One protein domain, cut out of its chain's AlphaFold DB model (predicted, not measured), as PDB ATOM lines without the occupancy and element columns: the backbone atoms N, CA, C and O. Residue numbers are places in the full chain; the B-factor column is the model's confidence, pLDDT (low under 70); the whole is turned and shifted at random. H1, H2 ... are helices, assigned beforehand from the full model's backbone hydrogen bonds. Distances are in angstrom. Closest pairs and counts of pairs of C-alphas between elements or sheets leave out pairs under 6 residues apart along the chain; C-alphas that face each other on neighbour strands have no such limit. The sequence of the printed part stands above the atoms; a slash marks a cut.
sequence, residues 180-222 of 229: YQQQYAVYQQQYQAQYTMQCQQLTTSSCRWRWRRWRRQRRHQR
ATOM      1  N   TYR A 180      10.486  -5.677 -18.307       75.50
ATOM      2  CA  TYR A 180       9.608  -6.454 -19.189       75.50
ATOM      3  C   TYR A 180      10.393  -7.157 -20.306       75.50
ATOM      4  O   TYR A 180      10.187  -8.340 -20.581       75.50
ATOM      5  N   GLN A 181      11.368  -6.464 -20.904       81.94
ATOM      6  CA  GLN A 181      12.252  -7.065 -21.910       81.94
ATOM      7  C   GLN A 181      13.108  -8.199 -21.323       81.94
ATOM      8  O   GLN A 181      13.286  -9.231 -21.974       81.94
ATOM      9  N   GLN A 182      13.603  -8.049 -20.088       84.50
ATOM     10  CA  GLN A 182      14.333  -9.113 -19.390       84.50
ATOM     11  C   GLN A 182      13.437 -10.318 -19.095       84.50
ATOM     12  O   GLN A 182      13.838 -11.458 -19.336       84.50
ATOM     13  N   GLN A 183      12.209 -10.079 -18.635       86.12
ATOM     14  CA  GLN A 183      11.249 -11.135 -18.321       86.12
ATOM     15  C   GLN A 183      10.867 -11.936 -19.576       86.12
ATOM     16  O   GLN A 183      10.853 -13.169 -19.550       86.12
ATOM     17  N   TYR A 184      10.680 -11.254 -20.710       82.94
ATOM     18  CA  TYR A 184      10.404 -11.903 -21.991       82.94
ATOM     19  C   TYR A 184      11.608 -12.690 -22.533       82.94
ATOM     20  O   TYR A 184      11.443 -13.790 -23.061       82.94
ATOM     21  N   ALA A 185      12.833 -12.185 -22.359       85.62
ATOM     22  CA  ALA A 185      14.044 -12.907 -22.753       85.62
ATOM     23  C   ALA A 185      14.226 -14.214 -21.956       85.62
ATOM     24  O   ALA A 185      14.561 -15.250 -22.537       85.62
ATOM     25  N   VAL A 186      13.954 -14.189 -20.645       90.19
ATOM     26  CA  VAL A 186      13.973 -15.391 -19.791       90.19
ATOM     27  C   VAL A 186      12.899 -16.384 -20.233       90.19
ATOM     28  O   VAL A 186      13.191 -17.571 -20.388       90.19
ATOM     29  N   TYR A 187      11.685 -15.905 -20.509       91.19
ATOM     30  CA  TYR A 187      10.599 -16.736 -21.028       91.19
ATOM     31  C   TYR A 187      10.972 -17.409 -22.360       91.19
ATOM     32  O   TYR A 187      10.849 -18.627 -22.504       91.19
ATOM     33  N   GLN A 188      11.532 -16.654 -23.312       92.31
ATOM     34  CA  GLN A 188      12.013 -17.208 -24.582       92.31
ATOM     35  C   GLN A 188      13.105 -18.266 -24.383       92.31
ATOM     36  O   GLN A 188      13.101 -19.291 -25.070       92.31
ATOM     37  N   GLN A 189      14.029 -18.050 -23.443       88.31
ATOM     38  CA  GLN A 189      15.091 -19.008 -23.142       88.31
ATOM     39  C   GLN A 189      14.526 -20.320 -22.578       88.31
ATOM     40  O   GLN A 189      14.944 -21.402 -22.999       88.31
ATOM     41  N   GLN A 190      13.555 -20.233 -21.667       91.88
ATOM     42  CA  GLN A 190      12.875 -21.400 -21.100       91.88
ATOM     43  C   GLN A 190      12.109 -22.176 -22.174       91.88
ATOM     44  O   GLN A 190      12.249 -23.397 -22.272       91.88
ATOM     45  N   TYR A 191      11.380 -21.473 -23.040       88.00
ATOM     46  CA  TYR A 191      10.632 -22.085 -24.133       88.00
ATOM     47  C   TYR A 191      11.548 -22.819 -25.126       88.00
ATOM     48  O   TYR A 191      11.315 -23.979 -25.477       88.00
ATOM     49  N   GLN A 192      12.658 -22.191 -25.529       87.12
ATOM     50  CA  GLN A 192      13.656 -22.832 -26.393       87.12
ATOM     51  C   GLN A 192      14.298 -24.063 -25.725       87.12
ATOM     52  O   GLN A 192      14.528 -25.080 -26.388       87.12
ATOM     53  N   ALA A 193      14.567 -24.014 -24.416       83.00
ATOM     54  CA  ALA A 193      15.091 -25.155 -23.664       83.00
ATOM     55  C   ALA A 193      14.095 -26.331 -23.628       83.00
ATOM     56  O   ALA A 193      14.483 -27.475 -23.869       83.00
ATOM     57  N   GLN A 194      12.805 -26.063 -23.419       83.00
ATOM     58  CA  GLN A 194      11.763 -27.096 -23.431       83.00
ATOM     59  C   GLN A 194      11.641 -27.767 -24.808       83.00
ATOM     60  O   GLN A 194      11.673 -28.997 -24.909       83.00
ATOM     61  N   TYR A 195      11.624 -26.977 -25.883       81.00
ATOM     62  CA  TYR A 195      11.539 -27.503 -27.250       81.00
ATOM     63  C   TYR A 195      12.769 -28.334 -27.646       81.00
ATOM     64  O   TYR A 195      12.665 -29.371 -28.314       81.00
ATOM     65  N   THR A 196      13.959 -27.902 -27.222       77.69
ATOM     66  CA  THR A 196      15.198 -28.646 -27.485       77.69
ATOM     67  C   THR A 196      15.269 -29.952 -26.693       77.69
ATOM     68  O   THR A 196      15.747 -30.947 -27.242       77.69
ATOM     69  N   MET A 197      14.740 -30.002 -25.467       72.44
ATOM     70  CA  MET A 197      14.624 -31.243 -24.686       72.44
ATOM     71  C   MET A 197      13.631 -32.225 -25.325       72.44
ATOM     72  O   MET A 197      13.930 -33.416 -25.433       72.44
ATOM     73  N   GLN A 198      12.513 -31.735 -25.866       67.81
ATOM     74  CA  GLN A 198      11.541 -32.562 -26.593       67.81
ATOM     75  C   GLN A 198      12.138 -33.155 -27.888       67.81
ATOM     76  O   GLN A 198      11.913 -34.320 -28.220       67.81
ATOM     77  N   CYS A 199      13.011 -32.408 -28.574       62.47
ATOM     78  CA  CYS A 199      13.767 -32.911 -29.728       62.47
ATOM     79  C   CYS A 199      14.811 -33.980 -29.358       62.47
ATOM     80  O   CYS A 199      15.097 -34.872 -30.163       62.47
ATOM     81  N   GLN A 200      15.391 -33.903 -28.156       61.31
ATOM     82  CA  GLN A 200      16.335 -34.903 -27.652       61.31
ATOM     83  C   GLN A 200      15.628 -36.199 -27.241       61.31
ATOM     84  O   GLN A 200      16.179 -37.276 -27.452       61.31
ATOM     85  N   GLN A 201      14.393 -36.133 -26.744       58.00
ATOM     86  CA  GLN A 201      13.613 -37.332 -26.405       58.00
ATOM     87  C   GLN A 201      13.114 -38.100 -27.644       58.00
ATOM     88  O   GLN A 201      12.928 -39.312 -27.587       58.00
ATOM     89  N   LEU A 202      13.042 -37.452 -28.812       57.38
ATOM     90  CA  LEU A 202      12.820 -38.111 -30.109       57.38
ATOM     91  C   LEU A 202      14.086 -38.795 -30.677       57.38
ATOM     92  O   LEU A 202      14.118 -39.170 -31.850       57.38
ATOM     93  N   THR A 203      15.146 -38.984 -29.877       55.56
ATOM     94  CA  THR A 203      16.367 -39.709 -30.275       55.56
ATOM     95  C   THR A 203      16.277 -41.228 -30.115       55.56
ATOM     96  O   THR A 203      17.266 -41.897 -29.822       55.56
ATOM     97  N   THR A 204      15.141 -41.815 -30.490       58.00
ATOM     98  CA  THR A 204      15.222 -43.069 -31.246       58.00
ATOM     99  C   THR A 204      15.802 -42.759 -32.638       58.00
ATOM    100  O   THR A 204      15.863 -41.611 -33.085       58.00
ATOM    101  N   SER A 205      16.350 -43.766 -33.309       56.78
ATOM    102  CA  SER A 205      17.212 -43.739 -34.512       56.78
ATOM    103  C   SER A 205      16.880 -42.758 -35.669       56.78
ATOM    104  O   SER A 205      17.746 -42.506 -36.514       56.78
ATOM    105  N   SER A 206      15.697 -42.137 -35.709       60.22
ATOM    106  CA  SER A 206      15.237 -41.209 -36.756       60.22
ATOM    107  C   SER A 206      15.848 -39.794 -36.722       60.22
ATOM    108  O   SER A 206      16.061 -39.192 -37.783       60.22
ATOM    109  N   CYS A 207      16.201 -39.241 -35.554       59.38
ATOM    110  CA  CYS A 207      16.666 -37.843 -35.465       59.38
ATOM    111  C   CYS A 207      18.099 -37.620 -35.991       59.38
ATOM    112  O   CYS A 207      18.383 -36.601 -36.629       59.38
ATOM    113  N   ARG A 208      19.009 -38.594 -35.829       61.69
ATOM    114  CA  ARG A 208      20.393 -38.481 -36.346       61.69
ATOM    115  C   ARG A 208      20.446 -38.478 -37.876       61.69
ATOM    116  O   ARG A 208      21.289 -37.787 -38.453       61.69
ATOM    117  N   TRP A 209      19.542 -39.203 -38.535       62.00
ATOM    118  CA  TRP A 209      19.425 -39.210 -39.994       62.00
ATOM    119  C   TRP A 209      18.863 -37.894 -40.530       62.00
ATOM    120  O   TRP A 209      19.438 -37.325 -41.463       62.00
ATOM    121  N   ARG A 210      17.812 -37.356 -39.900       68.25
ATOM    122  CA  ARG A 210      17.225 -36.063 -40.289       68.25
ATOM    123  C   ARG A 210      18.199 -34.901 -40.077       68.25
ATOM    124  O   ARG A 210      18.366 -34.095 -40.991       68.25
ATOM    125  N   TRP A 211      18.947 -34.875 -38.971       64.44
ATOM    126  CA  TRP A 211      19.972 -33.846 -38.740       64.44
ATOM    127  C   TRP A 211      21.144 -33.943 -39.731       64.44
ATOM    128  O   TRP A 211      21.588 -32.930 -40.277       64.44
ATOM    129  N   ARG A 212      21.625 -35.156 -40.049       74.25
ATOM    130  CA  ARG A 212      22.684 -35.351 -41.062       74.25
ATOM    131  C   ARG A 212      22.215 -34.980 -42.470       74.25
ATOM    132  O   ARG A 212      22.998 -34.388 -43.216       74.25
ATOM    133  N   ARG A 213      20.963 -35.287 -42.829       74.50
ATOM    134  CA  ARG A 213      20.359 -34.912 -44.117       74.50
ATOM    135  C   ARG A 213      20.194 -33.399 -44.226       74.50
ATOM    136  O   ARG A 213      20.683 -32.821 -45.193       74.50
ATOM    137  N   TRP A 214      19.649 -32.752 -43.196       72.25
ATOM    138  CA  TRP A 214      19.531 -31.294 -43.126       72.25
ATOM    139  C   TRP A 214      20.901 -30.601 -43.222       72.25
ATOM    140  O   TRP A 214      21.083 -29.684 -44.021       72.25
ATOM    141  N   ARG A 215      21.924 -31.099 -42.509       76.56
ATOM    142  CA  ARG A 215      23.288 -30.538 -42.563       76.56
ATOM    143  C   ARG A 215      23.944 -30.691 -43.943       76.56
ATOM    144  O   ARG A 215      24.701 -29.806 -44.345       76.56
ATOM    145  N   ARG A 216      23.667 -31.777 -44.679       77.75
ATOM    146  CA  ARG A 216      24.119 -31.949 -46.077       77.75
ATOM    147  C   ARG A 216      23.368 -31.015 -47.026       77.75
ATOM    148  O   ARG A 216      24.006 -30.358 -47.842       77.75
ATOM    149  N   GLN A 217      22.054 -30.884 -46.872       74.56
ATOM    150  CA  GLN A 217      21.215 -30.024 -47.710       74.56
ATOM    151  C   GLN A 217      21.587 -28.539 -47.552       74.56
ATOM    152  O   GLN A 217      21.752 -27.832 -48.542       74.56
ATOM    153  N   ARG A 218      21.887 -28.100 -46.322       72.12
ATOM    154  CA  ARG A 218      22.378 -26.741 -46.033       72.12
ATOM    155  C   ARG A 218      23.775 -26.464 -46.606       72.12
ATOM    156  O   ARG A 218      24.083 -25.329 -46.957       72.12
ATOM    157  N   ARG A 219      24.634 -27.489 -46.721       74.81
ATOM    158  CA  ARG A 219      25.940 -27.378 -47.403       74.81
ATOM    159  C   ARG A 219      25.799 -27.311 -48.923       74.81
ATOM    160  O   ARG A 219      26.590 -26.611 -49.542       74.81
ATOM    161  N   HIS A 220      24.817 -27.997 -49.506       72.19
ATOM    162  CA  HIS A 220      24.514 -27.885 -50.934       72.19
ATOM    163  C   HIS A 220      23.935 -26.514 -51.286       72.19
ATOM    164  O   HIS A 220      24.399 -25.908 -52.241       72.19
ATOM    165  N   GLN A 221      23.022 -25.973 -50.475       63.34
ATOM    166  CA  GLN A 221      22.466 -24.634 -50.709       63.34
ATOM    167  C   GLN A 221      23.518 -23.518 -50.603       63.34
ATOM    168  O   GLN A 221      23.475 -22.571 -51.372       63.34
ATOM    169  N   ARG A 222      24.522 -23.658 -49.725       65.19
ATOM    170  CA  ARG A 222      25.668 -22.726 -49.654       65.19
ATOM    171  C   ARG A 222      26.672 -22.862 -50.807       65.19
ATOM    172  O   ARG A 222      27.603 -22.071 -50.878       65.19
TER     173      ARG A 222
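What this domain is: This is residues 180 to 222 of the 229 residues of the protein "PHD-type domain-containing protein" of Tetrabaena socialis (UniProt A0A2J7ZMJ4). Two helices make a flat, open V, the longer H1 as one arm and the shorter H2 as the other, with the loop of residues 202 to 205 at the corner and nothing filling the space between the arms. The printed part has 43 residues with two named helices, H1 then H2, and no named strand: all helix. It is extended, with a radius of gyration of the C-alphas of 14.9 A, and spans 41 by 29 by 5 A.

Where its parts are: Find C-alpha 180 at (9.608, -6.454, -19.189); from there H1, residues 180 to 201, runs 32.0 A to C-alpha 201 at (13.613, -37.332, -26.405). After the link, H2, residues 206 to 221, runs 22.8 A to C-alpha 221 at (22.466, -24.634, -50.709).

How they stand to each other: The link from H1 to H2 is tight, with 4 residues. H1 and H2 are only just apart, their closest C-alphas 8.1 A from each other. In both helices every O i to N i+4 pair is within hydrogen-bond range. Look along residues 180 to 198 of H1 and 208 to 221 of H2: both stretches stand free.

The domain as a whole: The C-alphas of Tyr 180 and His 220, the two farthest apart, are 41.1 A apart. The printed part has no cut. Its mean pLDDT is 73.8; residues 198 to 211 and 221 to 222 are under 70.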